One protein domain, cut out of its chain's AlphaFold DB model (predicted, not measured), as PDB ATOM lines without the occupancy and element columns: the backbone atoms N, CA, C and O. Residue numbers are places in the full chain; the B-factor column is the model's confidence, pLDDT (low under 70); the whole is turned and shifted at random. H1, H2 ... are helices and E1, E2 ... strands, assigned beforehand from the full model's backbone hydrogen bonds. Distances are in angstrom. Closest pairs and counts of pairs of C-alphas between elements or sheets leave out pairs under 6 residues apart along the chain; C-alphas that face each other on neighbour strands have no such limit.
ATOM      1  N   LEU A   8     -41.373  24.136  -0.036       84.69
ATOM      2  CA  LEU A   8     -39.966  24.434  -0.263       84.69
ATOM      3  C   LEU A   8     -39.714  25.908   0.074       84.69
ATOM      4  O   LEU A   8     -40.385  26.782  -0.468       84.69
ATOM      5  N   THR A   9     -38.737  26.192   0.921       88.00
ATOM      6  CA  THR A   9     -38.369  27.553   1.318       88.00
ATOM      7  C   THR A   9     -36.860  27.672   1.508       88.00
ATOM      8  O   THR A   9     -36.140  26.671   1.526       88.00
ATOM      9  N   LEU A  10     -36.371  28.901   1.639       90.25
ATOM     10  CA  LEU A  10     -34.998  29.174   2.037       90.25
ATOM     11  C   LEU A  10     -34.935  29.433   3.537       90.25
ATOM     12  O   LEU A  10     -35.765  30.157   4.087       90.25
ATOM     13  N   ARG A  11     -33.909  28.878   4.181       91.06
ATOM     14  CA  ARG A  11     -33.616  29.136   5.585       91.06
ATOM     15  C   ARG A  11     -32.193  29.629   5.747       91.06
ATOM     16  O   ARG A  11     -31.266  29.081   5.156       91.06
ATOM     17  N   LEU A  12     -32.040  30.661   6.562       92.50
ATOM     18  CA  LEU A  12     -30.743  31.117   7.021       92.50
ATOM     19  C   LEU A  12     -30.335  30.284   8.235       92.50
ATOM     20  O   LEU A  12     -31.085  30.204   9.212       92.50
ATOM     21  N   VAL A  13     -29.172  29.643   8.160       90.25
ATOM     22  CA  VAL A  13     -28.669  28.761   9.218       90.25
ATOM     23  C   VAL A  13     -27.195  29.035   9.526       90.25
ATOM     24  O   VAL A  13     -26.450  29.415   8.619       90.25
ATOM     25  N   PRO A  14     -26.752  28.819  10.774       89.75
ATOM     26  CA  PRO A  14     -25.334  28.806  11.108       89.75
ATOM     27  C   PRO A  14     -24.585  27.631  10.463       89.75
ATOM     28  O   PRO A  14     -25.184  26.601  10.130       89.75
ATOM     29  N   ALA A  15     -23.264  27.764  10.333       86.31
ATOM     30  CA  ALA A  15     -22.383  26.759   9.732       86.31
ATOM     31  C   ALA A  15     -22.544  25.350  10.337       86.31
ATOM     32  O   ALA A  15     -22.490  24.353   9.616       86.31
ATOM     33  N   GLU A  16     -22.763  25.244  11.649       82.81
ATOM     34  CA  GLU A  16     -22.899  23.962  12.348       82.81
ATOM     35  C   GLU A  16     -24.175  23.179  11.995       82.81
ATOM     36  O   GLU A  16     -24.276  21.997  12.325       82.81
ATOM     37  N   PHE A  17     -25.131  23.813  11.309       82.12
ATOM     38  CA  PHE A  17     -26.367  23.180  10.841       82.12
ATOM     39  C   PHE A  17     -26.306  22.738   9.372       82.12
ATOM     40  O   PHE A  17     -27.281  22.169   8.875       82.12
ATOM     41  N   LEU A  18     -25.184  22.963   8.679       81.62
ATOM     42  CA  LEU A  18     -24.974  22.442   7.327       81.62
ATOM     43  C   LEU A  18     -24.846  20.916   7.341       81.62
ATOM     44  O   LEU A  18     -24.170  20.339   8.202       81.62
ATOM     45  N   ALA A  19     -25.465  20.241   6.370       73.62
ATOM     46  CA  ALA A  19     -25.346  18.796   6.274       73.62
ATOM     47  C   ALA A  19     -23.938  18.398   5.786       73.62
ATOM     48  O   ALA A  19     -23.316  19.109   4.987       73.62
ATOM     49  N   PRO A  20     -23.410  17.232   6.208       61.44
ATOM     50  CA  PRO A  20     -22.157  16.712   5.672       61.44
ATOM     51  C   PRO A  20     -22.266  16.507   4.151       61.44
ATOM     52  O   PRO A  20     -22.952  15.596   3.695       61.44
ATOM     53  N   GLY A  21     -21.585  17.348   3.369       60.84
ATOM     54  CA  GLY A  21     -21.667  17.353   1.901       60.84
ATOM     55  C   GLY A  21     -22.079  18.698   1.297       60.84
ATOM     56  O   GLY A  21     -21.774  18.932   0.131       60.84
ATOM     57  N   ASP A  22     -22.627  19.615   2.099       63.69
ATOM     58  CA  ASP A  22     -23.026  20.973   1.682       63.69
ATOM     59  C   ASP A  22     -21.838  21.951   1.563       63.69
ATOM     60  O   ASP A  22     -22.017  23.164   1.498       63.69
ATOM     61  N   ALA A  23     -20.602  21.441   1.502       54.88
ATOM     62  CA  ALA A  23     -19.363  22.228   1.497       54.88
ATOM     63  C   ALA A  23     -19.214  23.178   0.288       54.88
ATOM     64  O   ALA A  23     -18.260  23.949   0.222       54.88
ATOM     65  N   THR A  24     -20.124  23.102  -0.685       67.38
ATOM     66  CA  THR A  24     -20.174  23.977  -1.861       67.38
ATOM     67  C   THR A  24     -21.171  25.127  -1.729       67.38
ATOM     68  O   THR A  24     -21.216  25.963  -2.629       67.38
ATOM     69  N   THR A  25     -21.989  25.167  -0.672       76.94
ATOM     70  CA  THR A  25     -22.965  26.242  -0.454       76.94
ATOM     71  C   THR A  25     -22.224  27.538  -0.119       76.94
ATOM     72  O   THR A  25     -21.495  27.566   0.875       76.94
ATOM     73  N   PRO A  26     -22.372  28.608  -0.924       80.81
ATOM     74  CA  PRO A  26     -21.739  29.884  -0.629       80.81
ATOM     75  C   PRO A  26     -22.236  30.452   0.699       80.81
ATOM     76  O   PRO A  26     -23.425  30.389   1.017       80.81
ATOM     77  N   GLU A  27     -21.313  31.027   1.458       89.19
ATOM     78  CA  GLU A  27     -21.635  31.762   2.672       89.19
ATOM     79  C   GLU A  27     -22.400  33.044   2.308       89.19
ATOM     80  O   GLU A  27     -21.983  33.798   1.427       89.19
ATOM     81  N   PHE A  28     -23.541  33.274   2.959       90.44
ATOM     82  CA  PHE A  28     -24.369  34.462   2.738       90.44
ATOM     83  C   PHE A  28     -23.820  35.671   3.501       90.44
ATOM     84  O   PHE A  28     -23.772  36.782   2.982       90.44
ATOM     85  N   ALA A  29     -23.400  35.440   4.741       90.00
ATOM     86  CA  ALA A  29     -22.683  36.376   5.600       90.00
ATOM     87  C   ALA A  29     -21.766  35.554   6.520       90.00
ATOM     88  O   ALA A  29     -22.076  34.386   6.734       90.00
ATOM     89  N   PRO A  30     -20.686  36.110   7.097       87.25
ATOM     90  CA  PRO A  30     -19.789  35.365   7.983       87.25
ATOM     91  C   PRO A  30     -20.526  34.488   9.011       87.25
ATOM     92  O   PRO A  30     -21.270  34.998   9.850       87.25
ATOM     93  N   GLY A  31     -20.326  33.172   8.923       88.00
ATOM     94  CA  GLY A  31     -20.948  32.135   9.750       88.00
ATOM     95  C   GLY A  31     -22.355  31.689   9.333       88.00
ATOM     96  O   GLY A  31     -22.874  30.752   9.936       88.00
ATOM     97  N   LEU A  32     -22.973  32.312   8.326       92.25
ATOM     98  CA  LEU A  32     -24.382  32.144   7.959       92.25
ATOM     99  C   LEU A  32     -24.560  31.703   6.503       92.25
ATOM    100  O   LEU A  32     -24.002  32.283   5.572       92.25
ATOM    101  N   TYR A  33     -25.428  30.716   6.304       92.31
ATOM    102  CA  TYR A  33     -25.630  30.042   5.026       92.31
ATOM    103  C   TYR A  33     -27.106  30.009   4.654       92.31
ATOM    104  O   TYR A  33     -27.975  29.801   5.503       92.31
ATOM    105  N   ALA A  34     -27.384  30.191   3.366       91.06
ATOM    106  CA  ALA A  34     -28.713  30.016   2.803       91.06
ATOM    107  C   ALA A  34     -28.889  28.559   2.364       91.06
ATOM    108  O   ALA A  34     -28.188  28.089   1.468       91.06
ATOM    109  N   VAL A  35     -29.831  27.846   2.979       89.06
ATOM    110  CA  VAL A  35     -30.128  26.448   2.647       89.06
ATOM    111  C   VAL A  35     -31.564  26.290   2.167       89.06
ATOM    112  O   VAL A  35     -32.488  26.916   2.687       89.06
ATOM    113  N   LEU A  36     -31.759  25.429   1.170       86.62
ATOM    114  CA  LEU A  36     -33.088  24.996   0.758       86.62
ATOM    115  C   LEU A  36     -33.632  24.018   1.795       86.62
ATOM    116  O   LEU A  36     -32.990  23.021   2.122       86.62
ATOM    117  N   THR A  37     -34.827  24.293   2.299       83.19
ATOM    118  CA  THR A  37     -35.493  23.458   3.299       83.19
ATOM    119  C   THR A  37     -36.939  23.204   2.904       83.19
ATOM    120  O   THR A  37     -37.514  23.934   2.099       83.19
ATOM    121  N   PHE A  38     -37.532  22.162   3.478       80.62
ATOM    122  CA  PHE A  38     -38.963  21.918   3.382       80.62
ATOM    123  C   PHE A  38     -39.597  22.197   4.735       80.62
ATOM    124  O   PHE A  38     -39.307  21.502   5.712       80.62
ATOM    125  N   GLU A  39     -40.465  23.200   4.790       74.94
ATOM    126  CA  GLU A  39     -41.266  23.458   5.977       74.94
ATOM    127  C   GLU A  39     -42.531  22.617   5.944       74.94
ATOM    128  O   GLU A  39     -43.293  22.624   4.979       74.94
ATOM    129  N   VAL A  40     -42.743  21.867   7.019       69.62
ATOM    130  CA  VAL A  40     -43.858  20.938   7.157       69.62
ATOM    131  C   VAL A  40     -44.688  21.399   8.349       69.62
ATOM    132  O   VAL A  40     -44.132  21.544   9.442       69.62
ATOM    133  N   PRO A  41     -46.004  21.625   8.190       66.00
ATOM    134  CA  PRO A  41     -46.860  22.001   9.304       66.00
ATOM    135  C   PRO A  41     -46.777  20.997  10.457       66.00
ATOM    136  O   PRO A  41     -46.710  19.784  10.246       66.00
ATOM    137  N   ALA A  42     -46.813  21.500  11.691       59.50
ATOM    138  CA  ALA A  42     -46.724  20.665  12.883       59.50
ATOM    139  C   ALA A  42     -47.797  19.557  12.872       59.50
ATOM    140  O   ALA A  42     -48.996  19.830  12.795       59.50
ATOM    141  N   GLY A  43     -47.359  18.297  12.963       58.91
ATOM    142  CA  GLY A  43     -48.237  17.122  12.971       58.91
ATOM    143  C   GLY A  43     -48.653  16.598  11.592       58.91
ATOM    144  O   GLY A  43     -49.465  15.672  11.532       58.91
ATOM    145  N   ALA A  44     -48.117  17.149  10.500       64.00
ATOM    146  CA  ALA A  44     -48.305  16.595   9.164       64.00
ATOM    147  C   ALA A  44     -47.259  15.515   8.845       64.00
ATOM    148  O   ALA A  44     -46.076  15.660   9.151       64.00
ATOM    149  N   GLU A  45     -47.701  14.429   8.210       58.41
ATOM    150  CA  GLU A  45     -46.797  13.455   7.598       58.41
ATOM    151  C   GLU A  45     -46.351  13.961   6.227       58.41
ATOM    152  O   GLU A  45     -47.166  14.410   5.417       58.41
ATOM    153  N   VAL A  46     -45.047  13.872   5.977       59.62
ATOM    154  CA  VAL A  46     -44.442  14.231   4.698       59.62
ATOM    155  C   VAL A  46     -44.573  13.057   3.742       59.62
ATOM    156  O   VAL A  46     -43.959  12.012   3.950       59.62
ATOM    157  N   ASP A  47     -45.331  13.240   2.667       66.75
ATOM    158  CA  ASP A  47     -45.303  12.322   1.532       66.75
ATOM    159  C   ASP A  47     -44.143  12.697   0.594       66.75
ATOM    160  O   ASP A  47     -44.178  13.727  -0.085       66.75
ATOM    161  N   GLY A  48     -43.104  11.859   0.563       59.34
ATOM    162  CA  GLY A  48     -41.920  12.067  -0.272       59.34
ATOM    163  C   GLY A  48     -42.224  12.126  -1.774       59.34
ATOM    164  O   GLY A  48     -41.585  12.905  -2.476       59.34
ATOM    165  N   GLU A  49     -43.229  11.391  -2.270       61.12
ATOM    166  CA  GLU A  49     -43.629  11.467  -3.687       61.12
ATOM    167  C   GLU A  49     -44.316  12.799  -4.020       61.12
ATOM    168  O   GLU A  49     -44.185  13.322  -5.128       61.12
ATOM    169  N   SER A  50     -45.039  13.362  -3.050       58.50
ATOM    170  CA  SER A  50     -45.697  14.665  -3.164       58.50
ATOM    171  C   SER A  50     -44.681  15.809  -3.231       58.50
ATOM    172  O   SER A  50     -44.852  16.742  -4.018       58.50
ATOM    173  N   LEU A  51     -43.581  15.706  -2.475       59.69
ATOM    174  CA  LEU A  51     -42.472  16.665  -2.526       59.69
ATOM    175  C   LEU A  51     -41.765  16.666  -3.885       59.69
ATOM    176  O   LEU A  51     -41.540  17.735  -4.450       59.69
ATOM    177  N   THR A  52     -41.446  15.488  -4.433       60.88
ATOM    178  CA  THR A  52     -40.793  15.382  -5.749       60.88
ATOM    179  C   THR A  52     -41.681  15.948  -6.856       60.88
ATOM    180  O   THR A  52     -41.216  16.725  -7.680       60.88
ATOM    181  N   ARG A  53     -42.986  15.652  -6.819       60.12
ATOM    182  CA  ARG A  53     -43.944  16.173  -7.804       60.12
ATOM    183  C   ARG A  53     -44.113  17.696  -7.719       60.12
ATOM    184  O   ARG A  53     -44.194  18.353  -8.747       60.12
ATOM    185  N   SER A  54     -44.118  18.260  -6.509       58.12
ATOM    186  CA  SER A  54     -44.187  19.714  -6.289       58.12
ATOM    187  C   SER A  54     -42.974  20.458  -6.866       58.12
ATOM    188  O   SER A  54     -43.118  21.555  -7.401       58.12
ATOM    189  N   LEU A  55     -41.784  19.847  -6.803       61.38
ATOM    190  CA  LEU A  55     -40.572  20.385  -7.429       61.38
ATOM    191  C   LEU A  55     -40.619  20.318  -8.963       61.38
ATOM    192  O   LEU A  55     -40.179  21.262  -9.613       61.38
ATOM    193  N   ASP A  56     -41.144  19.226  -9.525       60.62
ATOM    194  CA  ASP A  56     -41.181  18.996 -10.976       60.62
ATOM    195  C   ASP A  56     -42.263  19.831 -11.695       60.62
ATOM    196  O   ASP A  56     -42.070  20.238 -12.843       60.62
ATOM    197  N   ASP A  57     -43.392  20.105 -11.029       63.28
ATOM    198  CA  ASP A  57     -44.544  20.811 -11.613       63.28
ATOM    199  C   ASP A  57     -44.475  22.350 -11.455       63.28
ATOM    200  O   ASP A  57     -45.278  23.080 -12.051       63.28
ATOM    201  N   ALA A  58     -43.537  22.873 -10.658       61.88
ATOM    202  CA  ALA A  58     -43.391  24.305 -10.413       61.88
ATOM    203  C   ALA A  58     -42.631  25.020 -11.554       61.88
ATOM    204  O   ALA A  58     -41.610  24.528 -12.032       61.88
ATOM    205  N   PRO A  59     -43.066  26.218 -11.994       61.53
ATOM    206  CA  PRO A  59     -42.314  26.991 -12.974       61.53
ATOM    207  C   PRO A  59     -41.038  27.578 -12.348       61.53
ATOM    208  O   PRO A  59     -41.107  28.310 -11.359       61.53
ATOM    209  N   GLY A  60     -39.888  27.321 -12.972       73.56
ATOM    210  CA  GLY A  60     -38.588  27.855 -12.552       73.56
ATOM    211  C   GLY A  60     -37.706  26.823 -11.853       73.56
ATOM    212  O   GLY A  60     -37.982  25.626 -11.874       73.56
ATOM    213  N   THR A  61     -36.606  27.283 -11.267       84.38
ATOM    214  CA  THR A  61     -35.712  26.425 -10.473       84.38
ATOM    215  C   THR A  61     -36.242  26.248  -9.041       84.38
ATOM    216  O   THR A  61     -36.977  27.110  -8.548       84.38
ATOM    217  N   PRO A  62     -35.844  25.183  -8.313       82.31
ATOM    218  CA  PRO A  62     -36.172  25.038  -6.892       82.31
ATOM    219  C   PRO A  62     -35.772  26.259  -6.050       82.31
ATOM    220  O   PRO A  62     -36.510  26.649  -5.152       82.31
ATOM    221  N   LEU A  63     -34.650  26.907  -6.378       84.19
ATOM    222  CA  LEU A  63     -34.214  28.135  -5.713       84.19
ATOM    223  C   LEU A  63     -35.211  29.283  -5.920       84.19
ATOM    224  O   LEU A  63     -35.686  29.857  -4.946       84.19
ATOM    225  N   GLU A  64     -35.610  29.550  -7.165       86.25
ATOM    226  CA  GLU A  64     -36.596  30.597  -7.484       86.25
ATOM    227  C   GLU A  64     -37.955  30.329  -6.818       86.25
ATOM    228  O   GLU A  64     -38.665  31.253  -6.417       86.25
ATOM    229  N   GLN A  65     -38.355  29.059  -6.702       85.56
ATOM    230  CA  GLN A  65     -39.580  28.681  -5.998       85.56
ATOM    231  C   GLN A  65     -39.463  28.917  -4.487       85.56
ATOM    232  O   GLN A  65     -40.403  29.433  -3.880       85.56
ATOM    233  N   ALA A  66     -38.322  28.573  -3.892       88.62
ATOM    234  CA  ALA A  66     -38.054  28.781  -2.475       88.62
ATOM    235  C   ALA A  66     -38.008  30.273  -2.108       88.62
ATOM    236  O   ALA A  66     -38.605  30.672  -1.111       88.62
ATOM    237  N   GLU A  67     -37.378  31.103  -2.943       90.19
ATOM    238  CA  GLU A  67     -37.373  32.566  -2.800       90.19
ATOM    239  C   GLU A  67     -38.791  33.141  -2.866       90.19
ATOM    240  O   GLU A  67     -39.182  33.939  -2.014       90.19
ATOM    241  N   ARG A  68     -39.604  32.691  -3.835       90.00
ATOM    242  CA  ARG A  68     -41.009  33.116  -3.949       90.00
ATOM    243  C   ARG A  68     -41.825  32.751  -2.710       90.00
ATOM    244  O   ARG A  68     -42.607  33.581  -2.245       90.00
ATOM    245  N   ASN A  69     -41.648  31.542  -2.182       89.56
ATOM    246  CA  ASN A  69     -42.350  31.091  -0.979       89.56
ATOM    247  C   ASN A  69     -41.904  31.885   0.254       89.56
ATOM    248  O   ASN A  69     -42.744  32.384   1.002       89.56
ATOM    249  N   LEU A  70     -40.597  32.102   0.407       91.56
ATOM    250  CA  LEU A  70     -40.039  32.917   1.481       91.56
ATOM    251  C   LEU A  70     -40.563  34.364   1.441       91.56
ATOM    252  O   LEU A  70     -40.979  34.898   2.467       91.56
ATOM    253  N   ALA A  71     -40.615  34.993   0.263       91.44
ATOM    254  CA  ALA A  71     -41.142  36.352   0.099       91.44
ATOM    255  C   ALA A  71     -42.657  36.454   0.379       91.44
ATOM    256  O   ALA A  71     -43.174  37.508   0.788       91.44
ATOM    257  N   ALA A  72     -43.387  35.354   0.169       89.75
ATOM    258  CA  ALA A  72     -44.812  35.264   0.453       89.75
ATOM    259  C   ALA A  72     -45.116  35.162   1.957       89.75
ATOM    260  O   ALA A  72     -46.227  35.537   2.353       89.75
ATOM    261  N   LEU A  73     -44.153  34.748   2.794       87.81
ATOM    262  CA  LEU A  73     -44.366  34.599   4.236       87.81
ATOM    263  C   LEU A  73     -44.917  35.887   4.864       87.81
ATOM    264  O   LEU A  73     -44.450  36.992   4.556       87.81
TER     265      LEU A  73
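AT A GLANCE: This is residues 8 to 73 of the 373 residues of an uncharacterized protein of Amycolatopsis sp. AA4 (UniProt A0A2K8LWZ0). What is the shape? A long twisted ribbon of two antiparallel strands, E1 and E3, runs through the middle, with the short strand E2 beside E3 at one end. At the other end H2 packs on E1, and H1 stands beyond, about perpendicular to H2. What makes it up? The 66 printed residues, of mixed class, hold E1, E2, E3, H1 and H2 in that chain order, and the antiparallel sheet runs E1, E3, E2. How spread out is it? It is only just loose, close to compact, with a radius of gyration of the C-alphas of 13.1 A and spans of 34 by 27 by 24 A.

HOW THE PARTS SIT: How do the strands pair? E1, residues 8 to 14, is antiparallel to E3, residues 32 to 39, with N 9 and O 37 2.8 A apart. E3 bends by 64 degrees at residue 36. E2, residues 27 to 29, forms a hairpin with E3, with N 28 and O 32 2.8 A apart. Where are the helices? H2, residues 62 to 72, is on the sheet over E1, at a height of 4.7 A; their closest C-alphas, of Thr 9 and Ala 66, are 4.0 A apart. H2 only just stands up from the sheet, at 41 degrees. H1, residues 48 to 57, is close to H2 but not clearly touching, at 88 degrees; their closest C-alphas, of Leu 55 and Pro 62, are 6.4 A apart. Are the helix backbones complete? In H1 and H2 every O i to N i+4 pair is within hydrogen-bond range.

IN THESE COORDINATES: Where does E1 begin? C-alpha 8 is at (-39.966, 24.434, -0.263). How long are the elements? E1 measures 19.0 A, E2 5.6 A, E3 19.1 A, H1 14.6 A and H2 15.3 A. Where does H2 end? C-alpha 72 is at (-44.812, 35.264, 0.453).

THE WHOLE: How far does it reach? The C-alphas of Pro 30 and Glu 49, the two farthest apart, are 35.7 A apart, and the printed part has no cut. Which link is long? E1 to E2, with 12 residues between them. Where is confidence low? Residues 20 to 24 and 40 to 59 have pLDDT under 70.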